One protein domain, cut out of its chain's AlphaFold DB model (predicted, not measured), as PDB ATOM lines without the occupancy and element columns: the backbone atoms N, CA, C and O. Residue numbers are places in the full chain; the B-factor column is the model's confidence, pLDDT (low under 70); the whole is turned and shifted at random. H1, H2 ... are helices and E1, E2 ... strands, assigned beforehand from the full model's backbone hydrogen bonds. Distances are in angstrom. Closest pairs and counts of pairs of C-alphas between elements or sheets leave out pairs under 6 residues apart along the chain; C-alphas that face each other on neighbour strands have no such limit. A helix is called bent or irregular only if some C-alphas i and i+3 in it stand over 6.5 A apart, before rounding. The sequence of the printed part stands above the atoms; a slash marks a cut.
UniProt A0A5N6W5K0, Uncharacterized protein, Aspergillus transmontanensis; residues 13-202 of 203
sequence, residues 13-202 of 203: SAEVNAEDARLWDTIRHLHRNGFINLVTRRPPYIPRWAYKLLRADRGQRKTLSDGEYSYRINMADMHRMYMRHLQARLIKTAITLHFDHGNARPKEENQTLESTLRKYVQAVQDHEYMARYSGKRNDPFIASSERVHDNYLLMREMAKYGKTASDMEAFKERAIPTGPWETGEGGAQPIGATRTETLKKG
ATOM      1  N   SER A  13      23.236   9.189  47.125       54.78
ATOM      2  CA  SER A  13      22.591   8.261  46.183       54.78
ATOM      3  C   SER A  13      21.929   7.080  46.897       54.78
ATOM      4  O   SER A  13      20.880   6.605  46.463       54.78
ATOM      5  N   ALA A  14      22.490   6.655  48.033       58.69
ATOM      6  CA  ALA A  14      21.907   5.626  48.886       58.69
ATOM      7  C   ALA A  14      20.662   6.137  49.635       58.69
ATOM      8  O   ALA A  14      19.668   5.416  49.714       58.69
ATOM      9  N   GLU A  15      20.671   7.383  50.120       59.16
ATOM     10  CA  GLU A  15      19.509   8.011  50.770       59.16
ATOM     11  C   GLU A  15      18.337   8.226  49.806       59.16
ATOM     12  O   GLU A  15      17.213   7.826  50.117       59.16
ATOM     13  N   VAL A  16      18.593   8.762  48.604       63.09
ATOM     14  CA  VAL A  16      17.564   8.916  47.558       63.09
ATOM     15  C   VAL A  16      16.948   7.560  47.200       63.09
ATOM     16  O   VAL A  16      15.731   7.453  47.050       63.09
ATOM     17  N   ASN A  17      17.763   6.504  47.124       71.81
ATOM     18  CA  ASN A  17      17.299   5.148  46.832       71.81
ATOM     19  C   ASN A  17      16.490   4.542  48.000       71.81
ATOM     20  O   ASN A  17      15.471   3.884  47.785       71.81
ATOM     21  N   ALA A  18      16.881   4.815  49.248       78.56
ATOM     22  CA  ALA A  18      16.151   4.368  50.434       78.56
ATOM     23  C   ALA A  18      14.785   5.060  50.575       78.56
ATOM     24  O   ALA A  18      13.793   4.414  50.924       78.56
ATOM     25  N   GLU A  19      14.703   6.360  50.293       78.31
ATOM     26  CA  GLU A  19      13.431   7.082  50.286       78.31
ATOM     27  C   GLU A  19      12.517   6.640  49.138       78.31
ATOM     28  O   GLU A  19      11.314   6.467  49.351       78.31
ATOM     29  N   ASP A  20      13.073   6.395  47.948       81.75
ATOM     30  CA  ASP A  20      12.325   5.859  46.805       81.75
ATOM     31  C   ASP A  20      11.753   4.465  47.122       81.75
ATOM     32  O   ASP A  20      10.582   4.187  46.848       81.75
ATOM     33  N   ALA A  21      12.531   3.619  47.808       84.62
ATOM     34  CA  ALA A  21      12.081   2.313  48.284       84.62
ATOM     35  C   ALA A  21      10.941   2.416  49.315       84.62
ATOM     36  O   ALA A  21       9.967   1.665  49.232       84.62
ATOM     37  N   ARG A  22      11.008   3.365  50.261       87.94
ATOM     38  CA  ARG A  22       9.918   3.613  51.232       87.94
ATOM     39  C   ARG A  22       8.645   4.106  50.548       87.94
ATOM     40  O   ARG A  22       7.540   3.684  50.904       87.94
ATOM     41  N   LEU A  23       8.790   4.984  49.556       87.12
ATOM     42  CA  LEU A  23       7.671   5.473  48.762       87.12
ATOM     43  C   LEU A  23       7.018   4.331  47.973       87.12
ATOM     44  O   LEU A  23       5.792   4.198  47.976       87.12
ATOM     45  N   TRP A  24       7.831   3.481  47.341       87.12
ATOM     46  CA  TRP A  24       7.357   2.274  46.670       87.12
ATOM     47  C   TRP A  24       6.599   1.353  47.626       87.12
ATOM     48  O   TRP A  24       5.508   0.893  47.291       87.12
ATOM     49  N   ASP A  25       7.121   1.137  48.834       89.44
ATOM     50  CA  ASP A  25       6.478   0.270  49.818       89.44
ATOM     51  C   ASP A  25       5.118   0.806  50.286       89.44
ATOM     52  O   ASP A  25       4.139   0.059  50.369       89.44
ATOM     53  N   THR A  26       5.028   2.121  50.492       89.31
ATOM     54  CA  THR A  26       3.773   2.807  50.837       89.31
ATOM     55  C   THR A  26       2.719   2.591  49.752       89.31
ATOM     56  O   THR A  26       1.580   2.214  50.029       89.31
ATOM     57  N   ILE A  27       3.101   2.776  48.490       88.31
ATOM     58  CA  ILE A  27       2.187   2.644  47.351       88.31
ATOM     59  C   ILE A  27       1.790   1.184  47.136       88.31
ATOM     60  O   ILE A  27       0.611   0.883  46.939       88.31
ATOM     61  N   ARG A  28       2.742   0.258  47.271       88.38
ATOM     62  CA  ARG A  28       2.484  -1.184  47.278       88.38
ATOM     63  C   ARG A  28       1.471  -1.559  48.355       88.38
ATOM     64  O   ARG A  28       0.553  -2.326  48.078       88.38
ATOM     65  N   HIS A  29       1.598  -1.003  49.560       87.12
ATOM     66  CA  HIS A  29       0.657  -1.253  50.648       87.12
ATOM     67  C   HIS A  29      -0.758  -0.761  50.318       87.12
ATOM     68  O   HIS A  29      -1.722  -1.492  50.542       87.12
ATOM     69  N   LEU A  30      -0.888   0.438  49.740       85.88
ATOM     70  CA  LEU A  30      -2.181   1.002  49.331       85.88
ATOM     71  C   LEU A  30      -2.862   0.170  48.233       85.88
ATOM     72  O   LEU A  30      -4.085   0.041  48.223       85.88
ATOM     73  N   HIS A  31      -2.080  -0.438  47.339       84.44
ATOM     74  CA  HIS A  31      -2.587  -1.217  46.208       84.44
ATOM     75  C   HIS A  31      -2.640  -2.736  46.449       84.44
ATOM     76  O   HIS A  31      -3.165  -3.453  45.598       84.44
ATOM     77  N   ARG A  32      -2.160  -3.244  47.596       80.38
ATOM     78  CA  ARG A  32      -1.958  -4.688  47.870       80.38
ATOM     79  C   ARG A  32      -3.182  -5.580  47.649       80.38
ATOM     80  O   ARG A  32      -3.031  -6.760  47.358       80.38
ATOM     81  N   ASN A  33      -4.382  -5.020  47.795       77.44
ATOM     82  CA  ASN A  33      -5.647  -5.746  47.666       77.44
ATOM     83  C   ASN A  33      -6.322  -5.548  46.298       77.44
ATOM     84  O   ASN A  33      -7.409  -6.074  46.086       77.44
ATOM     85  N   GLY A  34      -5.735  -4.749  45.403       77.50
ATOM     86  CA  GLY A  34      -6.382  -4.335  44.157       77.50
ATOM     87  C   GLY A  34      -6.104  -5.246  42.964       77.50
ATOM     88  O   GLY A  34      -6.954  -5.377  42.094       77.50
ATOM     89  N   PHE A  35      -4.934  -5.888  42.913       84.81
ATOM     90  CA  PHE A  35      -4.475  -6.572  41.699       84.81
ATOM     91  C   PHE A  35      -4.749  -8.082  41.664       84.81
ATOM     92  O   PHE A  35      -4.663  -8.654  40.581       84.81
ATOM     93  N   ILE A  36      -5.098  -8.736  42.782       86.44
ATOM     94  CA  ILE A  36      -5.477 -10.163  42.811       86.44
ATOM     95  C   ILE A  36      -6.941 -10.295  43.213       86.44
ATOM     96  O   ILE A  36      -7.338  -9.848  44.286       86.44
ATOM     97  N   ASN A  37      -7.726 -10.974  42.382       86.69
ATOM     98  CA  ASN A  37      -9.135 -11.251  42.631       86.69
ATOM     99  C   ASN A  37      -9.411 -12.754  42.616       86.69
ATOM    100  O   ASN A  37      -8.805 -13.503  41.848       86.69
ATOM    101  N   LEU A  38     -10.359 -13.188  43.447       86.44
ATOM    102  CA  LEU A  38     -10.877 -14.553  43.419       86.44
ATOM    103  C   LEU A  38     -11.939 -14.681  42.321       86.44
ATOM    104  O   LEU A  38     -12.834 -13.840  42.211       86.44
ATOM    105  N   VAL A  39     -11.864 -15.750  41.537       87.69
ATOM    106  CA  VAL A  39     -12.814 -16.088  40.470       87.69
ATOM    107  C   VAL A  39     -13.418 -17.472  40.688       87.69
ATOM    108  O   VAL A  39     -12.844 -18.303  41.391       87.69
ATOM    109  N   THR A  40     -14.582 -17.729  40.085       86.88
ATOM    110  CA  THR A  40     -15.279 -19.023  40.181       86.88
ATOM    111  C   THR A  40     -15.723 -19.545  38.823       86.88
ATOM    112  O   THR A  40     -16.077 -18.767  37.937       86.88
ATOM    113  N   ARG A  41     -15.841 -20.872  38.711       84.81
ATOM    114  CA  ARG A  41     -16.438 -21.548  37.543       84.81
ATOM    115  C   ARG A  41     -17.944 -21.319  37.378       84.81
ATOM    116  O   ARG A  41     -18.528 -21.792  36.405       84.81
ATOM    117  N   ARG A  42     -18.603 -20.604  38.299       84.19
ATOM    118  CA  ARG A  42     -20.019 -20.250  38.150       84.19
ATOM    119  C   ARG A  42     -20.188 -19.302  36.954       84.19
ATOM    120  O   ARG A  42     -19.448 -18.320  36.876       84.19
ATOM    121  N   PRO A  43     -21.178 -19.519  36.073       83.94
ATOM    122  CA  PRO A  43     -21.468 -18.576  34.998       83.94
ATOM    123  C   PRO A  43     -21.971 -17.220  35.532       83.94
ATOM    124  O   PRO A  43     -22.797 -17.205  36.454       83.94
ATOM    125  N   PRO A  44     -21.524 -16.079  34.970       84.50
ATOM    126  CA  PRO A  44     -21.874 -14.744  35.468       84.50
ATOM    127  C   PRO A  44     -23.364 -14.415  35.369       84.50
ATOM    128  O   PRO A  44     -23.904 -13.734  36.237       84.50
ATOM    129  N   TYR A  45     -24.035 -14.942  34.349       85.12
ATOM    130  CA  TYR A  45     -25.436 -14.661  34.035       85.12
ATOM    131  C   TYR A  45     -26.440 -15.498  34.842       85.12
ATOM    132  O   TYR A  45     -27.639 -15.257  34.753       85.12
ATOM    133  N   ILE A  46     -25.985 -16.474  35.639       82.38
ATOM    134  CA  ILE A  46     -26.875 -17.321  36.442       82.38
ATOM    135  C   ILE A  46     -26.854 -16.840  37.897       82.38
ATOM    136  O   ILE A  46     -25.813 -16.956  38.558       82.38
ATOM    137  N   PRO A  47     -27.985 -16.352  38.447       84.50
ATOM    138  CA  PRO A  47     -28.088 -16.006  39.860       84.50
ATOM    139  C   PRO A  47     -27.683 -17.169  40.773       84.50
ATOM    140  O   PRO A  47     -27.924 -18.337  40.466       84.50
ATOM    141  N   ARG A  48     -27.099 -16.865  41.941       81.25
ATOM    142  CA  ARG A  48     -26.608 -17.885  42.892       81.25
ATOM    143  C   ARG A  48     -27.669 -18.931  43.251       81.25
ATOM    144  O   ARG A  48     -27.338 -20.109  43.340       81.25
ATOM    145  N   TRP A  49     -28.918 -18.516  43.464       84.81
ATOM    146  CA  TRP A  49     -30.016 -19.419  43.822       84.81
ATOM    147  C   TRP A  49     -30.356 -20.389  42.678       84.81
ATOM    148  O   TRP A  49     -30.469 -21.591  42.911       84.81
ATOM    149  N   ALA A  50     -30.415 -19.890  41.440       85.31
ATOM    150  CA  ALA A  50     -30.705 -20.690  40.254       85.31
ATOM    151  C   ALA A  50     -29.572 -21.685  39.980       85.31
ATOM    152  O   ALA A  50     -29.816 -22.854  39.701       85.31
ATOM    153  N   TYR A  51     -28.321 -21.253  40.162       82.94
ATOM    154  CA  TYR A  51     -27.157 -22.130  40.047       82.94
ATOM    155  C   TYR A  51     -27.208 -23.289  41.055       82.94
ATOM    156  O   TYR A  51     -26.959 -24.435  40.688       82.94
ATOM    157  N   LYS A  52     -27.591 -23.021  42.314       84.50
ATOM    158  CA  LYS A  52     -27.756 -24.064  43.344       84.50
ATOM    159  C   LYS A  52     -28.838 -25.084  42.973       84.50
ATOM    160  O   LYS A  52     -28.622 -26.275  43.185       84.50
ATOM    161  N   LEU A  53     -29.967 -24.629  42.424       85.56
ATOM    162  CA  LEU A  53     -31.050 -25.503  41.957       85.56
ATOM    163  C   LEU A  53     -30.596 -26.390  40.794       85.56
ATOM    164  O   LEU A  53     -30.736 -27.604  40.877       85.56
ATOM    165  N   LEU A  54     -29.969 -25.802  39.770       84.62
ATOM    166  CA  LEU A  54     -29.464 -26.538  38.604       84.62
ATOM    167  C   LEU A  54     -28.441 -27.618  38.981       84.62
ATOM    168  O   LEU A  54     -28.380 -28.661  38.339       84.62
ATOM    169  N   ARG A  55     -27.622 -27.378  40.012       81.25
ATOM    170  CA  ARG A  55     -26.696 -28.396  40.531       81.25
ATOM    171  C   ARG A  55     -27.409 -29.489  41.314       81.25
ATOM    172  O   ARG A  55     -27.056 -30.650  41.150       81.25
ATOM    173  N   ALA A  56     -28.389 -29.124  42.141       82.06
ATOM    174  CA  ALA A  56     -29.159 -30.089  42.921       82.06
ATOM    175  C   ALA A  56     -29.929 -31.065  42.018       82.06
ATOM    176  O   ALA A  56     -29.909 -32.263  42.280       82.06
ATOM    177  N   ASP A  57     -30.525 -30.556  40.939       81.44
ATOM    178  CA  ASP A  57     -31.218 -31.347  39.916       81.44
ATOM    179  C   ASP A  57     -30.282 -32.360  39.229       81.44
ATOM    180  O   ASP A  57     -30.623 -33.523  39.047       81.44
ATOM    181  N   ARG A  58     -29.028 -31.965  38.969       82.38
ATOM    182  CA  ARG A  58     -27.981 -32.846  38.413       82.38
ATOM    183  C   ARG A  58     -27.302 -33.759  39.442       82.38
ATOM    184  O   ARG A  58     -26.260 -34.335  39.134       82.38
ATOM    185  N   GLY A  59     -27.800 -33.832  40.678       77.00
ATOM    186  CA  GLY A  59     -27.175 -34.611  41.755       77.00
ATOM    187  C   GLY A  59     -25.791 -34.103  42.190       77.00
ATOM    188  O   GLY A  59     -25.032 -34.827  42.832       77.00
ATOM    189  N   GLN A  60     -25.430 -32.863  41.850       78.75
ATOM    190  CA  GLN A  60     -24.160 -32.245  42.233       78.75
ATOM    191  C   GLN A  60     -24.253 -31.548  43.599       78.75
ATOM    192  O   GLN A  60     -25.328 -31.167  44.071       78.75
ATOM    193  N   ARG A  61     -23.096 -31.302  44.232       71.06
ATOM    194  CA  ARG A  61     -23.023 -30.494  45.461       71.06
ATOM    195  C   ARG A  61     -23.595 -29.092  45.220       71.06
ATOM    196  O   ARG A  61     -23.214 -28.399  44.278       71.06
ATOM    197  N   LYS A  62     -24.482 -28.655  46.124       68.38
ATOM    198  CA  LYS A  62     -25.114 -27.320  46.094       68.38
ATOM    199  C   LYS A  62     -24.098 -26.187  46.286       68.38
ATOM    200  O   LYS A  62     -24.319 -25.077  45.810       68.38
ATOM    201  N   THR A  63     -22.999 -26.444  46.990       68.50
ATOM    202  CA  THR A  63     -21.877 -25.513  47.152       68.50
ATOM    203  C   THR A  63     -20.783 -25.803  46.129       68.50
ATOM    204  O   THR A  63     -20.626 -26.937  45.673       68.50
ATOM    205  N   LEU A  64     -20.052 -24.758  45.738       67.88
ATOM    206  CA  LEU A  64     -18.848 -24.914  44.927       67.88
ATOM    207  C   LEU A  64     -17.762 -25.598  45.767       67.88
ATOM    208  O   LEU A  64     -17.597 -25.236  46.934       67.88
ATOM    209  N   SER A  65     -17.044 -26.563  45.194       71.19
ATOM    210  CA  SER A  65     -15.848 -27.120  45.833       71.19
ATOM    211  C   SER A  65     -14.674 -26.148  45.711       71.19
ATOM    212  O   SER A  65     -14.685 -25.245  44.874       71.19
ATOM    213  N   ASP A  66     -13.640 -26.339  46.528       69.44
ATOM    214  CA  ASP A  66     -12.446 -25.484  46.508       69.44
ATOM    215  C   ASP A  66     -11.765 -25.478  45.133       69.44
ATOM    216  O   ASP A  66     -11.328 -24.432  44.668       69.44
ATOM    217  N   GLY A  67     -11.799 -26.599  44.406       72.06
ATOM    218  CA  GLY A  67     -11.284 -26.692  43.033       72.06
ATOM    219  C   GLY A  67     -12.075 -25.896  41.984       72.06
ATOM    220  O   GLY A  67     -11.687 -25.858  40.817       72.06
ATOM    221  N   GLU A  68     -13.191 -25.271  42.364       77.38
ATOM    222  CA  GLU A  68     -13.992 -24.401  41.495       77.38
ATOM    223  C   GLU A  68     -13.730 -22.907  41.728       77.38
ATOM    224  O   GLU A  68     -14.354 -22.068  41.067       77.38
ATOM    225  N   TYR A  69     -12.805 -22.590  42.638       81.56
ATOM    226  CA  TYR A  69     -12.280 -21.257  42.901       81.56
ATOM    227  C   TYR A  69     -10.842 -21.153  42.398       81.56
ATOM    228  O   TYR A  69     -10.076 -22.112  42.459       81.56
ATOM    229  N   SER A  70     -10.467 -19.988  41.881       85.50
ATOM    230  CA  SER A  70      -9.091 -19.721  41.464       85.50
ATOM    231  C   SER A  70      -8.827 -18.215  41.396       85.50
ATOM    232  O   SER A  70      -9.643 -17.426  41.868       85.50
ATOM    233  N   TYR A  71      -7.700 -17.786  40.833       86.56
ATOM    234  CA  TYR A  71      -7.282 -16.385  40.860       86.56
ATOM    235  C   TYR A  71      -7.344 -15.704  39.496       86.56
ATOM    236  O   TYR A  71      -7.323 -16.318  38.428       86.56
ATOM    237  N   ARG A  72      -7.390 -14.380  39.556       89.19
ATOM    238  CA  ARG A  72      -7.175 -13.486  38.431       89.19
ATOM    239  C   ARG A  72      -6.255 -12.363  38.885       89.19
ATOM    240  O   ARG A  72      -6.524 -11.736  39.909       89.19
ATOM    241  N   ILE A  73      -5.201 -12.110  38.122       90.31
ATOM    242  CA  ILE A  73      -4.278 -10.999  38.339       90.31
ATOM    243  C   ILE A  73      -4.524  -9.940  37.269       90.31
ATOM    244  O   ILE A  73      -4.514 -10.248  36.078       90.31
ATOM    245  N   ASN A  74      -4.738  -8.699  37.702       91.06
ATOM    246  CA  ASN A  74      -4.899  -7.551  36.819       91.06
ATOM    247  C   ASN A  74      -3.589  -6.754  36.735       91.06
ATOM    248  O   ASN A  74      -3.255  -5.968  37.626       91.06
ATOM    249  N   MET A  75      -2.853  -6.935  35.640       91.56
ATOM    250  CA  MET A  75      -1.609  -6.207  35.387       91.56
ATOM    251  C   MET A  75      -1.866  -4.716  35.149       91.56
ATOM    252  O   MET A  75      -1.003  -3.901  35.462       91.56
ATOM    253  N   ALA A  76      -3.059  -4.328  34.683       91.44
ATOM    254  CA  ALA A  76      -3.410  -2.915  34.556       91.44
ATOM    255  C   ALA A  76      -3.499  -2.223  35.929       91.44
ATOM    256  O   ALA A  76      -3.155  -1.048  36.044       91.44
ATOM    257  N   ASP A  77      -3.894  -2.940  36.988       90.44
ATOM    258  CA  ASP A  77      -3.882  -2.400  38.354       90.44
ATOM    259  C   ASP A  77      -2.459  -2.299  38.920       90.44
ATOM    260  O   ASP A  77      -2.138  -1.329  39.610       90.44
ATOM    261  N   MET A  78      -1.572  -3.239  38.568       91.69
ATOM    262  CA  MET A  78      -0.137  -3.116  38.862       91.69
ATOM    263  C   MET A  78       0.479  -1.913  38.133       91.69
ATOM    264  O   MET A  78       1.267  -1.167  38.712       91.69
ATOM    265  N   HIS A  79       0.070  -1.665  36.888       93.50
ATOM    266  CA  HIS A  79       0.490  -0.487  36.130       93.50
ATOM    267  C   HIS A  79      -0.035   0.816  36.745       93.50
ATOM    268  O   HIS A  79       0.704   1.791  36.859       93.50
ATOM    269  N   ARG A  80      -1.282   0.837  37.241       91.75
ATOM    270  CA  ARG A  80      -1.812   1.973  38.021       91.75
ATOM    271  C   ARG A  80      -0.975   2.247  39.266       91.75
ATOM    272  O   ARG A  80      -0.696   3.407  39.554       91.75
ATOM    273  N   MET A  81      -0.554   1.202  39.978       92.81
ATOM    274  CA  MET A  81       0.353   1.328  41.122       92.81
ATOM    275  C   MET A  81       1.691   1.961  40.703       92.81
ATOM    276  O   MET A  81       2.156   2.902  41.346       92.81
ATOM    277  N   TYR A  82       2.272   1.516  39.584       93.88
ATOM    278  CA  TYR A  82       3.497   2.100  39.028       93.88
ATOM    279  C   TYR A  82       3.333   3.583  38.654       93.88
ATOM    280  O   TYR A  82       4.157   4.415  39.040       93.88
ATOM    281  N   MET A  83       2.234   3.949  37.990       94.62
ATOM    282  CA  MET A  83       1.928   5.349  37.682       94.62
ATOM    283  C   MET A  83       1.815   6.209  38.943       94.62
ATOM    284  O   MET A  83       2.340   7.320  38.966       94.62
ATOM    285  N   ARG A  84       1.176   5.706  40.012       94.12
ATOM    286  CA  ARG A  84       1.089   6.426  41.295       94.12
ATOM    287  C   ARG A  84       2.457   6.657  41.921       94.12
ATOM    288  O   ARG A  84       2.688   7.727  42.476       94.12
ATOM    289  N   HIS A  85       3.368   5.696  41.790       92.94
ATOM    290  CA  HIS A  85       4.745   5.856  42.245       92.94
ATOM    291  C   HIS A  85       5.481   6.961  41.493       92.94
ATOM    292  O   HIS A  85       6.032   7.865  42.121       92.94
ATOM    293  N   LEU A  86       5.412   6.958  40.164       93.69
ATOM    294  CA  LEU A  86       5.996   8.025  39.354       93.69
ATOM    295  C   LEU A  86       5.364   9.394  39.650       93.69
ATOM    296  O   LEU A  86       6.080  10.384  39.780       93.69
ATOM    297  N   GLN A  87       4.041   9.449  39.825       94.38
ATOM    298  CA  GLN A  87       3.331  10.675  40.187       94.38
ATOM    299  C   GLN A  87       3.820  11.231  41.531       94.38
ATOM    300  O   GLN A  87       4.090  12.424  41.640       94.38
ATOM    301  N   ALA A  88       3.958  10.379  42.548       91.19
ATOM    302  CA  ALA A  88       4.425  10.802  43.862       91.19
ATOM    303  C   ALA A  88       5.872  11.323  43.826       91.19
ATOM    304  O   ALA A  88       6.175  12.326  44.473       91.19
ATOM    305  N   ARG A  89       6.743  10.709  43.010       89.88
ATOM    306  CA  ARG A  89       8.099  11.224  42.762       89.88
ATOM    307  C   ARG A  89       8.075  12.614  42.138       89.88
ATOM    308  O   ARG A  89       8.755  13.502  42.635       89.88
ATOM    309  N   LEU A  90       7.261  12.821  41.100       91.56
ATOM    310  CA  LEU A  90       7.125  14.130  40.452       91.56
ATOM    311  C   LEU A  90       6.610  15.202  41.414       91.56
ATOM    312  O   LEU A  90       7.136  16.310  41.411       91.56
ATOM    313  N   ILE A  91       5.625  14.873  42.258       90.81
ATOM    314  CA  ILE A  91       5.113  15.792  43.286       90.81
ATOM    315  C   ILE A  91       6.235  16.190  44.248       90.81
ATOM    316  O   ILE A  91       6.422  17.377  44.501       90.81
ATOM    317  N   LYS A  92       7.007  15.218  44.750       86.50
ATOM    318  CA  LYS A  92       8.131  15.493  45.651       86.50
ATOM    319  C   LYS A  92       9.158  16.410  44.990       86.50
ATOM    320  O   LYS A  92       9.502  17.431  45.570       86.50
ATOM    321  N   THR A  93       9.591  16.089  43.769       86.00
ATOM    322  CA  THR A  93      10.552  16.919  43.030       86.00
ATOM    323  C   THR A  93      10.015  18.328  42.776       86.00
ATOM    324  O   THR A  93      10.751  19.291  42.950       86.00
ATOM    325  N   ALA A  94       8.735  18.477  42.424       86.19
ATOM    326  CA  ALA A  94       8.123  19.789  42.223       86.19
ATOM    327  C   ALA A  94       8.110  20.630  43.512       86.19
ATOM    328  O   ALA A  94       8.403  21.822  43.460       86.19
ATOM    329  N   ILE A  95       7.819  20.013  44.663       86.75
ATOM    330  CA  ILE A  95       7.877  20.670  45.978       86.75
ATOM    331  C   ILE A  95       9.317  21.087  46.300       86.75
ATOM    332  O   ILE A  95       9.536  22.237  46.670       86.75
ATOM    333  N   THR A  96      10.294  20.194  46.120       83.88
ATOM    334  CA  THR A  96      11.714  20.510  46.342       83.88
ATOM    335  C   THR A  96      12.155  21.688  45.481       83.88
ATOM    336  O   THR A  96      12.670  22.656  46.016       83.88
ATOM    337  N   LEU A  97      11.867  21.679  44.178       81.56
ATOM    338  CA  LEU A  97      12.225  22.787  43.285       81.56
ATOM    339  C   LEU A  97      11.527  24.105  43.639       81.56
ATOM    340  O   LEU A  97      12.066  25.177  43.369       81.56
ATOM    341  N   HIS A  98      10.321  24.042  44.207       83.81
ATOM    342  CA  HIS A  98       9.579  25.235  44.599       83.81
ATOM    343  C   HIS A  98      10.144  25.893  45.863       83.81
ATOM    344  O   HIS A  98      10.146  27.118  45.941       83.81
ATOM    345  N   PHE A  99      10.610  25.099  46.835       83.00
ATOM    346  CA  PHE A  99      11.030  25.591  48.153       83.00
ATOM    347  C   PHE A  99      12.550  25.585  48.391       83.00
ATOM    348  O   PHE A  99      13.023  26.303  49.271       83.00
ATOM    349  N   ASP A 100      13.327  24.804  47.641       74.38
ATOM    350  CA  ASP A 100      14.783  24.721  47.775       74.38
ATOM    351  C   ASP A 100      15.465  25.665  46.772       74.38
ATOM    352  O   ASP A 100      15.799  25.312  45.641       74.38
ATOM    353  N   HIS A 101      15.631  26.923  47.183       59.88
ATOM    354  CA  HIS A 101      16.156  28.005  46.344       59.88
ATOM    355  C   HIS A 101      17.690  28.034  46.200       59.88
ATOM    356  O   HIS A 101      18.231  29.069  45.803       59.88
ATOM    357  N   GLY A 102      18.426  26.954  46.499       56.88
ATOM    358  CA  GLY A 102      19.877  26.994  46.261       56.88
ATOM    359  C   GLY A 102      20.769  25.865  46.770       56.88
ATOM    360  O   GLY A 102      21.969  25.945  46.516       56.88
ATOM    361  N   ASN A 103      20.257  24.831  47.452       57.28
ATOM    362  CA  ASN A 103      21.110  23.742  47.960       57.28
ATOM    363  C   ASN A 103      21.058  22.459  47.116       57.28
ATOM    364  O   ASN A 103      21.991  21.652  47.163       57.28
ATOM    365  N   ALA A 104      20.017  22.293  46.300       56.38
ATOM    366  CA  ALA A 104      19.900  21.220  45.322       56.38
ATOM    367  C   ALA A 104      21.020  21.301  44.273       56.38
ATOM    368  O   ALA A 104      21.153  22.302  43.566       56.38
ATOM    369  N   ARG A 105      21.830  20.240  44.125       60.56
ATOM    370  CA  ARG A 105      22.805  20.147  43.025       60.56
ATOM    371  C   ARG A 105      22.025  20.026  41.711       60.56
ATOM    372  O   ARG A 105      21.503  18.950  41.410       60.56
ATOM    373  N   PRO A 106      21.996  21.070  40.866       59.62
ATOM    374  CA  PRO A 106      20.993  21.191  39.811       59.62
ATOM    375  C   PRO A 106      21.119  20.126  38.715       59.62
ATOM    376  O   PRO A 106      20.194  19.919  37.944       59.62
ATOM    377  N   LYS A 107      22.253  19.427  38.598       58.94
ATOM    378  CA  LYS A 107      22.494  18.503  37.482       58.94
ATOM    379  C   LYS A 107      21.856  17.124  37.681       58.94
ATOM    380  O   LYS A 107      21.253  16.608  36.745       58.94
ATOM    381  N   GLU A 108      21.967  16.544  38.876       63.78
ATOM    382  CA  GLU A 108      21.430  15.203  39.173       63.78
ATOM    383  C   GLU A 108      19.909  15.237  39.361       63.78
ATOM    384  O   GLU A 108      19.196  14.369  38.851       63.78
ATOM    385  N   GLU A 109      19.386  16.282  40.005       65.81
ATOM    386  CA  GLU A 109      17.942  16.455  40.185       65.81
ATOM    387  C   GLU A 109      17.220  16.754  38.870       65.81
ATOM    388  O   GLU A 109      16.175  16.160  38.613       65.81
ATOM    389  N   ASN A 110      17.798  17.572  37.981       65.06
ATOM    390  CA  ASN A 110      17.200  17.832  36.666       65.06
ATOM    391  C   ASN A 110      17.182  16.579  35.774       65.06
ATOM    392  O   ASN A 110      16.183  16.322  35.105       65.06
ATOM    393  N   GLN A 111      18.236  15.753  35.804       68.62
ATOM    394  CA  GLN A 111      18.245  14.461  35.098       68.62
ATOM    395  C   GLN A 111      17.223  13.480  35.695       68.62
ATOM    396  O   GLN A 111      16.539  12.746  34.971       68.62
ATOM    397  N   THR A 112      17.071  13.486  37.020       77.25
ATOM    398  CA  THR A 112      16.075  12.665  37.720       77.25
ATOM    399  C   THR A 112      14.652  13.128  37.403       77.25
ATOM    400  O   THR A 112      13.781  12.289  37.162       77.25
ATOM    401  N   LEU A 113      14.412  14.439  37.320       84.75
ATOM    402  CA  LEU A 113      13.132  15.015  36.917       84.75
ATOM    403  C   LEU A 113      12.790  14.651  35.473       84.75
ATOM    404  O   LEU A 113      11.718  14.099  35.233       84.75
ATOM    405  N   GLU A 114      13.688  14.923  34.522       86.94
ATOM    406  CA  GLU A 114      13.439  14.661  33.100       86.94
ATOM    407  C   GLU A 114      13.146  13.173  32.867       86.94
ATOM    408  O   GLU A 114      12.164  12.811  32.211       86.94
ATOM    409  N   SER A 115      13.960  12.293  33.459       90.12
ATOM    410  CA  SER A 115      13.771  10.848  33.334       90.12
ATOM    411  C   SER A 115      12.475  10.365  33.991       90.12
ATOM    412  O   SER A 115      11.781   9.524  33.412       90.12
ATOM    413  N   THR A 116      12.104  10.899  35.159       91.50
ATOM    414  CA  THR A 116      10.852  10.537  35.845       91.50
ATOM    415  C   THR A 116       9.635  11.043  35.073       91.50
ATOM    416  O   THR A 116       8.676  10.293  34.895       91.50
ATOM    417  N   LEU A 117       9.681  12.273  34.554       94.38
ATOM    418  CA  LEU A 117       8.599  12.860  33.766       94.38
ATOM    419  C   LEU A 117       8.373  12.069  32.477       94.38
ATOM    420  O   LEU A 117       7.238  11.710  32.168       94.38
ATOM    421  N   ARG A 118       9.453  11.711  31.773       95.94
ATOM    422  CA  ARG A 118       9.390  10.869  30.571       95.94
ATOM    423  C   ARG A 118       8.768   9.503  30.866       95.94
ATOM    424  O   ARG A 118       7.872   9.079  30.143       95.94
ATOM    425  N   LYS A 119       9.199   8.836  31.946       95.94
ATOM    426  CA  LYS A 119       8.613   7.557  32.390       95.94
ATOM    427  C   LYS A 119       7.131   7.701  32.725       95.94
ATOM    428  O   LYS A 119       6.352   6.822  32.381       95.94
ATOM    429  N   TYR A 120       6.734   8.797  33.373       96.44
ATOM    430  CA  TYR A 120       5.340   9.034  33.740       96.44
ATOM    431  C   TYR A 120       4.454   9.243  32.513       96.44
ATOM    432  O   TYR A 120       3.414   8.603  32.404       96.44
ATOM    433  N   VAL A 121       4.891  10.074  31.563       96.88
ATOM    434  CA  VAL A 121       4.175  10.289  30.298       96.88
ATOM    435  C   VAL A 121       4.033   8.977  29.525       96.88
ATOM    436  O   VAL A 121       2.928   8.648  29.098       96.88
ATOM    437  N   GLN A 122       5.112   8.192  29.412       97.44
ATOM    438  CA  GLN A 122       5.053   6.873  28.778       97.44
ATOM    439  C   GLN A 122       4.072   5.949  29.505       97.44
ATOM    440  O   GLN A 122       3.229   5.328  28.870       97.44
ATOM    441  N   ALA A 123       4.117   5.901  30.838       95.94
ATOM    442  CA  ALA A 123       3.207   5.065  31.610       95.94
ATOM    443  C   ALA A 123       1.737   5.478  31.414       95.94
ATOM    444  O   ALA A 123       0.868   4.615  31.332       95.94
ATOM    445  N   VAL A 124       1.437   6.773  31.282       96.31
ATOM    446  CA  VAL A 124       0.080   7.242  30.957       96.31
ATOM    447  C   VAL A 124      -0.348   6.762  29.565       96.31
ATOM    448  O   VAL A 124      -1.443   6.220  29.425       96.31
ATOM    449  N   GLN A 125       0.523   6.862  28.557       96.75
ATOM    450  CA  GLN A 125       0.249   6.349  27.206       96.75
ATOM    451  C   GLN A 125       0.039   4.827  27.194       96.75
ATOM    452  O   GLN A 125      -0.911   4.325  26.589       96.75
ATOM    453  N   ASP A 126       0.881   4.084  27.912       95.12
ATOM    454  CA  ASP A 126       0.748   2.634  28.062       95.12
ATOM    455  C   ASP A 126      -0.573   2.279  28.756       95.12
ATOM    456  O   ASP A 126      -1.224   1.299  28.394       95.12
ATOM    457  N   HIS A 127      -1.018   3.094  29.719       93.31
ATOM    458  CA  HIS A 127      -2.303   2.892  30.379       93.31
ATOM    459  C   HIS A 127      -3.479   3.064  29.414       93.31
ATOM    460  O   HIS A 127      -4.410   2.257  29.434       93.31
ATOM    461  N   GLU A 128      -3.430   4.072  28.540       93.44
ATOM    462  CA  GLU A 128      -4.424   4.240  27.480       93.44
ATOM    463  C   GLU A 128      -4.422   3.056  26.510       93.44
ATOM    464  O   GLU A 128      -5.488   2.596  26.094       93.44
ATOM    465  N   TYR A 129      -3.247   2.512  26.177       93.38
ATOM    466  CA  TYR A 129      -3.141   1.291  25.379       93.38
ATOM    467  C   TYR A 129      -3.777   0.088  26.090       93.38
ATOM    468  O   TYR A 129      -4.598  -0.607  25.487       93.38
ATOM    469  N   MET A 130      -3.476  -0.124  27.377       92.81
ATOM    470  CA  MET A 130      -4.088  -1.183  28.191       92.81
ATOM    471  C   MET A 130      -5.612  -1.047  28.256       92.81
ATOM    472  O   MET A 130      -6.333  -2.034  28.109       92.81
ATOM    473  N   ALA A 131      -6.126   0.180  28.394       90.62
ATOM    474  CA  ALA A 131      -7.560   0.450  28.461       90.62
ATOM    475  C   ALA A 131      -8.322  -0.021  27.209       90.62
ATOM    476  O   ALA A 131      -9.477  -0.432  27.317       90.62
ATOM    477  N   ARG A 132      -7.674  -0.073  26.033       91.31
ATOM    478  CA  ARG A 132      -8.275  -0.595  24.785       91.31
ATOM    479  C   ARG A 132      -8.593  -2.090  24.834       91.31
ATOM    480  O   ARG A 132      -9.294  -2.596  23.952       91.31
ATOM    481  N   TYR A 133      -8.040  -2.820  25.798       87.94
ATOM    482  CA  TYR A 133      -8.310  -4.242  26.001       87.94
ATOM    483  C   TYR A 133      -9.313  -4.508  27.121       87.94
ATOM    484  O   TYR A 133      -9.806  -5.632  27.218       87.94
ATOM    485  N   SER A 134      -9.693  -3.471  27.873       85.44
ATOM    486  CA  SER A 134     -10.645  -3.584  28.971       85.44
ATOM    487  C   SER A 134     -11.957  -4.226  28.510       85.44
ATOM    488  O   SER A 134     -12.541  -3.843  27.494       85.44
ATOM    489  N   GLY A 135     -12.403  -5.243  29.248       78.94
ATOM    490  CA  GLY A 135     -13.644  -5.970  28.974       78.94
ATOM    491  C   GLY A 135     -13.553  -7.021  27.861       78.94
ATOM    492  O   GLY A 135     -14.520  -7.754  27.647       78.94
ATOM    493  N   LYS A 136     -12.415  -7.157  27.168       82.06
ATOM    494  CA  LYS A 136     -12.222  -8.241  26.195       82.06
ATOM    495  C   LYS A 136     -12.016  -9.571  26.922       82.06
ATOM    496  O   LYS A 136     -11.281  -9.650  27.901       82.06
ATOM    497  N   ARG A 137     -12.604 -10.650  26.397       72.62
ATOM    498  CA  ARG A 137     -12.430 -12.015  26.938       72.62
ATOM    499  C   ARG A 137     -10.952 -12.437  26.992       72.62
ATOM    500  O   ARG A 137     -10.500 -13.012  27.977       72.62
ATOM    501  N   ASN A 138     -10.190 -12.071  25.964       76.38
ATOM    502  CA  ASN A 138      -8.759 -12.357  25.857       76.38
ATOM    503  C   ASN A 138      -7.920 -11.106  26.153       76.38
ATOM    504  O   ASN A 138      -7.005 -10.783  25.400       76.38
ATOM    505  N   ASP A 139      -8.271 -10.364  27.208       86.75
ATOM    506  CA  ASP A 139      -7.461  -9.240  27.684       86.75
ATOM    507  C   ASP A 139      -6.048  -9.742  28.060       86.75
ATOM    508  O   ASP A 139      -5.929 -10.588  28.958       86.75
ATOM    509  N   PRO A 140      -4.982  -9.287  27.370       87.38
ATOM    510  CA  PRO A 140      -3.616  -9.736  27.624       87.38
ATOM    511  C   PRO A 140      -3.044  -9.179  28.935       87.38
ATOM    512  O   PRO A 140      -2.054  -9.707  29.431       87.38
ATOM    513  N   PHE A 141      -3.664  -8.146  29.516       90.81
ATOM    514  CA  PHE A 141      -3.261  -7.560  30.798       90.81
ATOM    515  C   PHE A 141      -3.962  -8.217  31.988       90.81
ATOM    516  O   PHE A 141      -3.786  -7.799  33.133       90.81
ATOM    517  N   ILE A 142      -4.745  -9.264  31.729       90.00
ATOM    518  CA  ILE A 142      -5.364 -10.094  32.748       90.00
ATOM    519  C   ILE A 142      -4.800 -11.507  32.611       90.00
ATOM    520  O   ILE A 142      -5.075 -12.196  31.627       90.00
ATOM    521  N   ALA A 143      -4.058 -11.950  33.626       89.56
ATOM    522  CA  ALA A 143      -3.727 -13.360  33.803       89.56
ATOM    523  C   ALA A 143      -4.853 -14.006  34.608       89.56
ATOM    524  O   ALA A 143      -5.144 -13.580  35.730       89.56
ATOM    525  N   SER A 144      -5.528 -15.002  34.044       88.06
ATOM    526  CA  SER A 144      -6.722 -15.566  34.669       88.06
ATOM    527  C   SER A 144      -6.761 -17.071  34.571       88.06
ATOM    528  O   SER A 144      -6.644 -17.627  33.488       88.06
ATOM    529  N   SER A 145      -7.087 -17.720  35.684       84.81
ATOM    530  CA  SER A 145      -7.288 -19.167  35.746       84.81
ATOM    531  C   SER A 145      -8.432 -19.718  34.887       84.81
ATOM    532  O   SER A 145      -8.621 -20.930  34.814       84.81
ATOM    533  N   GLU A 146      -9.193 -18.842  34.230       84.31
ATOM    534  CA  GLU A 146     -10.068 -19.205  33.115       84.31
ATOM    535  C   GLU A 146      -9.310 -19.836  31.946       84.31
ATOM    536  O   GLU A 146      -9.902 -20.631  31.216       84.31
ATOM    537  N   ARG A 147      -8.025 -19.494  31.785       85.31
ATOM    538  CA  ARG A 147      -7.128 -20.025  30.760       85.31
ATOM    539  C   ARG A 147      -6.253 -21.123  31.343       85.31
ATOM    540  O   ARG A 147      -5.740 -20.993  32.457       85.31
ATOM    541  N   VAL A 148      -6.037 -22.192  30.582       83.56
ATOM    542  CA  VAL A 148      -5.327 -23.388  31.081       83.56
ATOM    543  C   VAL A 148      -3.894 -23.064  31.527       83.56
ATOM    544  O   VAL A 148      -3.481 -23.478  32.613       83.56
ATOM    545  N   HIS A 149      -3.145 -22.300  30.726       83.38
ATOM    546  CA  HIS A 149      -1.761 -21.929  31.044       83.38
ATOM    547  C   HIS A 149      -1.659 -21.020  32.271       83.38
ATOM    548  O   HIS A 149      -0.866 -21.291  33.177       83.38
ATOM    549  N   ASP A 150      -2.489 -19.980  32.320       87.06
ATOM    550  CA  ASP A 150      -2.523 -19.041  33.439       87.06
ATOM    551  C   ASP A 150      -2.898 -19.765  34.735       87.06
ATOM    552  O   ASP A 150      -2.258 -19.548  35.758       87.06
ATOM    553  N   ASN A 151      -3.877 -20.681  34.695       86.00
ATOM    554  CA  ASN A 151      -4.289 -21.451  35.868       86.00
ATOM    555  C   ASN A 151      -3.126 -22.254  36.466       86.00
ATOM    556  O   ASN A 151      -2.920 -22.228  37.678       86.00
ATOM    557  N   TYR A 152      -2.336 -22.936  35.628       84.62
ATOM    558  CA  TYR A 152      -1.170 -23.692  36.096       84.62
ATOM    559  C   TYR A 152      -0.153 -22.787  36.807       84.62
ATOM    560  O   TYR A 152       0.291 -23.102  37.913       84.62
ATOM    561  N   LEU A 153       0.187 -21.645  36.202       87.31
ATOM    562  CA  LEU A 153       1.143 -20.698  36.782       87.31
ATOM    563  C   LEU A 153       0.603 -20.063  38.068       87.31
ATOM    564  O   LEU A 153       1.307 -20.036  39.076       87.31
ATOM    565  N   LEU A 154      -0.650 -19.606  38.063       88.25
ATOM    566  CA  LEU A 154      -1.292 -18.966  39.211       88.25
ATOM    567  C   LEU A 154      -1.387 -19.916  40.406       88.25
ATOM    568  O   LEU A 154      -1.009 -19.537  41.511       88.25
ATOM    569  N   MET A 155      -1.834 -21.157  40.198       84.06
ATOM    570  CA  MET A 155      -1.894 -22.154  41.272       84.06
ATOM    571  C   MET A 155      -0.508 -22.462  41.838       84.06
ATOM    572  O   MET A 155      -0.342 -22.504  43.057       84.06
ATOM    573  N   ARG A 156       0.503 -22.617  40.973       86.38
ATOM    574  CA  ARG A 156       1.883 -22.879  41.401       86.38
ATOM    575  C   ARG A 156       2.449 -21.743  42.251       86.38
ATOM    576  O   ARG A 156       3.065 -22.011  43.277       86.38
ATOM    577  N   GLU A 157       2.272 -20.491  41.830       89.25
ATOM    578  CA  GLU A 157       2.808 -19.344  42.572       89.25
ATOM    579  C   GLU A 157       2.039 -19.097  43.875       89.25
ATOM    580  O   GLU A 157       2.660 -18.841  44.903       89.25
ATOM    581  N   MET A 158       0.712 -19.258  43.885       84.12
ATOM    582  CA  MET A 158      -0.090 -19.078  45.103       84.12
ATOM    583  C   MET A 158       0.180 -20.164  46.154       84.12
ATOM    584  O   MET A 158       0.234 -19.859  47.350       84.12
ATOM    585  N   ALA A 159       0.460 -21.400  45.723       83.25
ATOM    586  CA  ALA A 159       0.838 -22.491  46.620       83.25
ATOM    587  C   ALA A 159       2.115 -22.191  47.427       83.25
ATOM    588  O   ALA A 159       2.193 -22.562  48.598       83.25
ATOM    589  N   LYS A 160       3.084 -21.452  46.861       86.44
ATOM    590  CA  LYS A 160       4.314 -21.045  47.575       86.44
ATOM    591  C   LYS A 160       4.040 -20.163  48.793       86.44
ATOM    592  O   LYS A 160       4.840 -20.140  49.721       86.44
ATOM    593  N   TYR A 161       2.915 -19.452  48.797       82.25
ATOM    594  CA  TYR A 161       2.497 -18.584  49.897       82.25
ATOM    595  C   TYR A 161       1.498 -19.261  50.842       82.25
ATOM    596  O   TYR A 161       0.850 -18.576  51.637       82.25
ATOM    597  N   GLY A 162       1.328 -20.586  50.732       74.19
ATOM    598  CA  GLY A 162       0.344 -21.336  51.511       74.19
ATOM    599  C   GLY A 162      -1.081 -20.844  51.273       74.19
ATOM    600  O   GLY A 162      -1.900 -20.903  52.178       74.19
ATOM    601  N   LYS A 163      -1.362 -20.270  50.094       71.62
ATOM    602  CA  LYS A 163      -2.703 -19.837  49.703       71.62
ATOM    603  C   LYS A 163      -3.330 -20.948  48.882       71.62
ATOM    604  O   LYS A 163      -3.120 -21.040  47.675       71.62
ATOM    605  N   THR A 164      -4.063 -21.818  49.563       65.88
ATOM    606  CA  THR A 164      -4.916 -22.818  48.918       65.88
ATOM    607  C   THR A 164      -6.300 -22.227  48.653       65.88
ATOM    608  O   THR A 164      -6.687 -21.228  49.260       65.88
ATOM    609  N   ALA A 165      -7.081 -22.843  47.764       58.97
ATOM    610  CA  ALA A 165      -8.458 -22.411  47.514       58.97
ATOM    611  C   ALA A 165      -9.363 -22.516  48.767       58.97
ATOM    612  O   ALA A 165     -10.344 -21.780  48.888       58.97
ATOM    613  N   SER A 166      -8.994 -23.374  49.723       56.97
ATOM    614  CA  SER A 166      -9.606 -23.514  51.050       56.97
ATOM    615  C   SER A 166      -9.303 -22.340  51.996       56.97
ATOM    616  O   SER A 166     -10.169 -21.952  52.769       56.97
ATOM    617  N   ASP A 167      -8.143 -21.677  51.888       58.03
ATOM    618  CA  ASP A 167      -7.796 -20.508  52.730       58.03
ATOM    619  C   ASP A 167      -8.563 -19.232  52.335       58.03
ATOM    620  O   ASP A 167      -8.387 -18.158  52.915       58.03
ATOM    621  N   MET A 168      -9.409 -19.331  51.308       63.31
ATOM    622  CA  MET A 168     -10.105 -18.210  50.688       63.31
ATOM    623  C   MET A 168     -11.565 -18.069  51.111       63.31
ATOM    624  O   MET A 168     -12.278 -17.277  50.494       63.31
ATOM    625  N   GLU A 169     -12.023 -18.794  52.135       66.69
ATOM    626  CA  GLU A 169     -13.428 -18.783  52.584       66.69
ATOM    627  C   GLU A 169     -14.000 -17.366  52.735       66.69
ATOM    628  O   GLU A 169     -15.054 -17.058  52.179       66.69
ATOM    629  N   ALA A 170     -13.248 -16.457  53.364       66.00
ATOM    630  CA  ALA A 170     -13.660 -15.064  53.562       66.00
ATOM    631  C   ALA A 170     -13.878 -14.278  52.249       66.00
ATOM    632  O   ALA A 170     -14.581 -13.269  52.229       66.00
ATOM    633  N   PHE A 171     -13.286 -14.728  51.140       68.31
ATOM    634  CA  PHE A 171     -13.349 -14.066  49.838       68.31
ATOM    635  C   PHE A 171     -14.291 -14.762  48.852       68.31
ATOM    636  O   PHE A 171     -14.659 -14.151  47.846       68.31
ATOM    637  N   LYS A 172     -14.750 -15.992  49.138       76.56
ATOM    638  CA  LYS A 172     -15.660 -16.756  48.260       76.56
ATOM    639  C   LYS A 172     -16.969 -16.024  47.973       76.56
ATOM    640  O   LYS A 172     -17.558 -16.188  46.904       76.56
ATOM    641  N   GLU A 173     -17.431 -15.188  48.900       73.88
ATOM    642  CA  GLU A 173     -18.613 -14.347  48.693       73.88
ATOM    643  C   GLU A 173     -18.421 -13.266  47.633       73.88
ATOM    644  O   GLU A 173     -19.346 -12.999  46.869       73.88
ATOM    645  N   ARG A 174     -17.212 -12.705  47.547       78.12
ATOM    646  CA  ARG A 174     -16.840 -11.650  46.595       78.12
ATOM    647  C   ARG A 174     -16.240 -12.202  45.303       78.12
ATOM    648  O   ARG A 174     -15.834 -11.432  44.439       78.12
ATOM    649  N   ALA A 175     -16.176 -13.525  45.176       84.12
ATOM    650  CA  ALA A 175     -15.580 -14.178  44.031       84.12
ATOM    651  C   ALA A 175     -16.358 -13.868  42.745       84.12
ATOM    652  O   ALA A 175     -17.583 -14.036  42.673       84.12
ATOM    653  N   ILE A 176     -15.632 -13.448  41.713       86.00
ATOM    654  CA  ILE A 176     -16.214 -13.046  40.436       86.00
ATOM    655  C   ILE A 176     -16.630 -14.319  39.675       86.00
ATOM    656  O   ILE A 176     -15.814 -15.222  39.485       86.00
ATOM    657  N   PRO A 177     -17.898 -14.456  39.254       85.06
ATOM    658  CA  PRO A 177     -18.326 -15.579  38.426       85.06
ATOM    659  C   PRO A 177     -17.810 -15.419  36.992       85.06
ATOM    660  O   PRO A 177     -18.121 -14.425  36.343       85.06
ATOM    661  N   THR A 178     -17.024 -16.375  36.496       85.44
ATOM    662  CA  THR A 178     -16.373 -16.257  35.178       85.44
ATOM    663  C   THR A 178     -16.430 -17.524  34.325       85.44
ATOM    664  O   THR A 178     -15.780 -17.613  33.289       85.44
ATOM    665  N   GLY A 179     -17.223 -18.521  34.725       81.56
ATOM    666  CA  GLY A 179     -17.390 -19.739  33.932       81.56
ATOM    667  C   GLY A 179     -18.157 -19.536  32.613       81.56
ATOM    668  O   GLY A 179     -18.920 -18.572  32.490       81.56
ATOM    669  N   PRO A 180     -18.044 -20.486  31.663       80.81
ATOM    670  CA  PRO A 180     -17.200 -21.685  31.725       80.81
ATOM    671  C   PRO A 180     -15.725 -21.389  31.398       80.81
ATOM    672  O   PRO A 180     -15.423 -20.565  30.537       80.81
ATOM    673  N   TRP A 181     -14.814 -22.074  32.094       83.88
ATOM    674  CA  TRP A 181     -13.363 -21.967  31.875       83.88
ATOM    675  C   TRP A 181     -12.908 -22.892  30.745       83.88
ATOM    676  O   TRP A 181     -13.609 -23.849  30.409       83.88
ATOM    677  N   GLU A 182     -11.735 -22.619  30.177       80.56
ATOM    678  CA  GLU A 182     -11.122 -23.486  29.174       80.56
ATOM    679  C   GLU A 182     -10.883 -24.893  29.736       80.56
ATOM    680  O   GLU A 182     -10.404 -25.075  30.861       80.56
ATOM    681  N   THR A 183     -11.213 -25.901  28.934       70.00
ATOM    682  CA  THR A 183     -10.842 -27.289  29.196       70.00
ATOM    683  C   THR A 183      -9.552 -27.592  28.437       70.00
ATOM    684  O   THR A 183      -9.368 -27.162  27.300       70.00
ATOM    685  N   GLY A 184      -8.634 -28.344  29.055       62.62
ATOM    686  CA  GLY A 184      -7.362 -28.728  28.421       62.62
ATOM    687  C   GLY A 184      -7.517 -29.552  27.135       62.62
ATOM    688  O   GLY A 184      -6.550 -29.732  26.406       62.62
ATOM    689  N   GLU A 185      -8.732 -30.014  26.838       60.00
ATOM    690  CA  GLU A 185      -9.088 -30.871  25.704       60.00
ATOM    691  C   GLU A 185      -9.078 -30.144  24.343       60.00
ATOM    692  O   GLU A 185      -9.093 -30.803  23.309       60.00
ATOM    693  N   GLY A 186      -9.002 -28.805  24.316       60.22
ATOM    694  CA  GLY A 186      -8.955 -28.000  23.081       60.22
ATOM    695  C   GLY A 186      -7.603 -27.350  22.761       60.22
ATOM    696  O   GLY A 186      -7.503 -26.616  21.780       60.22
ATOM    697  N   GLY A 187      -6.575 -27.591  23.584       59.78
ATOM    698  CA  GLY A 187      -5.332 -26.817  23.565       59.78
ATOM    699  C   GLY A 187      -5.503 -25.426  24.189       59.78
ATOM    700  O   GLY A 187      -6.594 -24.860  24.217       59.78
ATOM    701  N   ALA A 188      -4.425 -24.874  24.744       65.06
ATOM    702  CA  ALA A 188      -4.475 -23.552  25.358       65.06
ATOM    703  C   ALA A 188      -4.555 -22.454  24.291       65.06
ATOM    704  O   ALA A 188      -3.804 -22.480  23.310       65.06
ATOM    705  N   GLN A 189      -5.436 -21.470  24.488       66.81
ATOM    706  CA  GLN A 189      -5.504 -20.341  23.567       66.81
ATOM    707  C   GLN A 189      -4.271 -19.433  23.717       66.81
ATOM    708  O   GLN A 189      -3.813 -19.185  24.836       66.81
ATOM    709  N   PRO A 190      -3.722 -18.922  22.603       65.88
ATOM    710  CA  PRO A 190      -2.599 -18.000  22.642       65.88
ATOM    711  C   PRO A 190      -3.002 -16.650  23.249       65.88
ATOM    712  O   PRO A 190      -4.158 -16.224  23.190       65.88
ATOM    713  N   ILE A 191      -2.020 -15.947  23.818       66.69
ATOM    714  CA  ILE A 191      -2.206 -14.573  24.291       66.69
ATOM    715  C   ILE A 191      -2.261 -13.654  23.067       66.69
ATOM    716  O   ILE A 191      -1.261 -13.455  22.377       66.69
ATOM    717  N   GLY A 192      -3.436 -13.078  22.813       62.25
ATOM    718  CA  GLY A 192      -3.688 -12.278  21.615       62.25
ATOM    719  C   GLY A 192      -3.903 -13.129  20.358       62.25
ATOM    720  O   GLY A 192      -3.860 -14.354  20.393       62.25
ATOM    721  N   ALA A 193      -4.182 -12.469  19.233       57.09
ATOM    722  CA  ALA A 193      -4.317 -13.163  17.954       57.09
ATOM    723  C   ALA A 193      -2.952 -13.699  17.501       57.09
ATOM    724  O   ALA A 193      -1.936 -13.007  17.618       57.09
ATOM    725  N   THR A 194      -2.922 -14.897  16.916       54.12
ATOM    726  CA  THR A 194      -1.702 -15.359  16.233       54.12
ATOM    727  C   THR A 194      -1.448 -14.518  14.977       54.12
ATOM    728  O   THR A 194      -2.389 -14.011  14.356       54.12
ATOM    729  N   ARG A 195      -0.180 -14.391  14.549       53.34
ATOM    730  CA  ARG A 195       0.187 -13.747  13.263       53.34
ATOM    731  C   ARG A 195      -0.617 -14.314  12.081       53.34
ATOM    732  O   ARG A 195      -0.973 -13.593  11.158       53.34
ATOM    733  N   THR A 196      -0.944 -15.601  12.132       55.44
ATOM    734  CA  THR A 196      -1.762 -16.308  11.138       55.44
ATOM    735  C   THR A 196      -3.243 -15.920  11.155       55.44
ATOM    736  O   THR A 196      -3.877 -15.904  10.103       55.44
ATOM    737  N   GLU A 197      -3.814 -15.567  12.308       53.25
ATOM    738  CA  GLU A 197      -5.207 -15.101  12.405       53.25
ATOM    739  C   GLU A 197      -5.375 -13.645  11.969       53.25
ATOM    740  O   GLU A 197      -6.420 -13.276  11.435       53.25
ATOM    741  N   THR A 198      -4.344 -12.821  12.163       50.69
ATOM    742  CA  THR A 198      -4.339 -11.428  11.693       50.69
ATOM    743  C   THR A 198      -4.293 -11.358  10.167       50.69
ATOM    744  O   THR A 198      -4.990 -10.535   9.583       50.69
ATOM    745  N   LEU A 199      -3.568 -12.277   9.517       49.59
ATOM    746  CA  LEU A 199      -3.541 -12.407   8.054       49.59
ATOM    747  C   LEU A 199      -4.897 -12.827   7.461       49.59
ATOM    748  O   LEU A 199      -5.275 -12.330   6.408       49.59
ATOM    749  N   LYS A 200      -5.669 -13.684   8.145       49.38
ATOM    750  CA  LYS A 200      -6.996 -14.128   7.670       49.38
ATOM    751  C   LYS A 200      -8.093 -13.064   7.753       49.38
ATOM    752  O   LYS A 200      -9.108 -13.218   7.094       49.38
ATOM    753  N   LYS A 201      -7.924 -12.026   8.577       48.41
ATOM    754  CA  LYS A 201      -8.877 -10.903   8.677       48.41
ATOM    755  C   LYS A 201      -8.549  -9.738   7.735       48.41
ATOM    756  O   LYS A 201      -9.308  -8.776   7.703       48.41
ATOM    757  N   GLY A 202      -7.413  -9.798   7.038       43.19
ATOM    758  CA  GLY A 202      -6.968  -8.784   6.076       43.19
ATOM    759  C   GLY A 202      -7.117  -9.193   4.606       43.19
ATOM    760  O   GLY A 202      -6.636  -8.458   3.747       43.19
TER     761      GLY A 202
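Overview. This is residues 13 to 202 of the 203 residues of an uncharacterized protein of Aspergillus transmontanensis (UniProt A0A5N6W5K0). A long helical hairpin, H3 and H4, runs out from one side of a small three-stranded sheet, with H1 slanting across H3; H5 and H6 cross the strands, and H2 lies beyond the sheet at the end away from the hairpin's turn. A tail sticks out to one side with residues 194 to 202, of which 195 to 200 belong to H7. The printed part has 190 residues with seven named helices and three named strands, in the order H1 E1 H2 E2 H3 H4 E3 H5 H6 H7; the class is mostly helix. The antiparallel sheet has the order E1, E2, E3. The whole is loose and elongated, with a radius of gyration of the C-alphas of 22.5 A and spans of 78 by 48 by 29 A.

Arrangement. Start at H1, residues 13 to 31. It touches H3, residues 75 to 99, with residues 78 to 89 of H3 alone; the closest C-alphas, those of Trp 24 and His 85, are 6.3 A apart. The two run opposite ways at a steep tilt of 47 degrees. Next find E1, residues 36 to 40, beside its antiparallel neighbour E2, residues 69 to 74, where N 39 and O 70 are within hydrogen-bond range at 2.8 A, and N 37 and O 72 at 2.9 A. Between these strands in the chain comes H2, residues 48 to 57, which is not on the sheet and touches no helix. From E2 a tight link leads to H3, which only grazes the sheet with its residues 75 to 78. H3 and H4, residues 106 to 131, form a helical hairpin: they touch, the closest C-alphas being those of Leu 86 and Tyr 120 at 5.7 A, and run opposite ways at a shallow tilt of 30 degrees. H1 and H4 are apart. On the other side of E2 from E1 look for E3, residues 142 to 144, antiparallel to E2, with N 73 and O 143 2.8 A apart. H5, residues 148 to 159, and H6, residues 165 to 172, are on one face of the sheet and make two layers with it, helices over strands. H5 has a height over the sheet of 7.7 A and runs across the strands, at 81 degrees to E2 on the local plane; its closest C-alpha to E2 is that of Leu 154, 6.7 A from that of Tyr 71. H6 lies over E1 and E2 at a height over the sheet of 9.2 A. H7, residues 195 to 200, touches no helix. Every O i to N i+4 pair is within hydrogen-bond range in H1, H2, H3, H4, H5 and H7, but in H6 1 of 4 is, beside 2 of 5 O i to N i+3 pairs.

Along the chain. Find C-alpha 13 at (22.591, 8.261, 46.183); from there H1 runs 26.9 A to C-alpha 31. E1 is 13.5 A long, H2 14.5 A and E2 16.7 A. H3 begins at C-alpha 75, (-1.609, -6.207, 35.387), and is 36.5 A long; H4 is 37.1 A. E3 is 6.0 A and H5 16.7 A. H6, 9.2 A, is irregular, with C-alphas 167 and 170 8.0 A apart. H7, 9.1 A, ends at C-alpha 200, (-6.996, -14.128, 7.670).

Size, cuts and confidence. The two C-alphas farthest apart, those of Asp 57 and Gly 102, are 77.8 A from each other. The printed part has no cut. The links H2 to E2 and H6 to H7 are long; in the latter, residues 176 to 177 pair in parallel with residues 39 to 40 of E1. Mean pLDDT of the printed part is 79.6, and 46 residues are under 70, among them 101 to 111, 164 to 171 and 184 to 202.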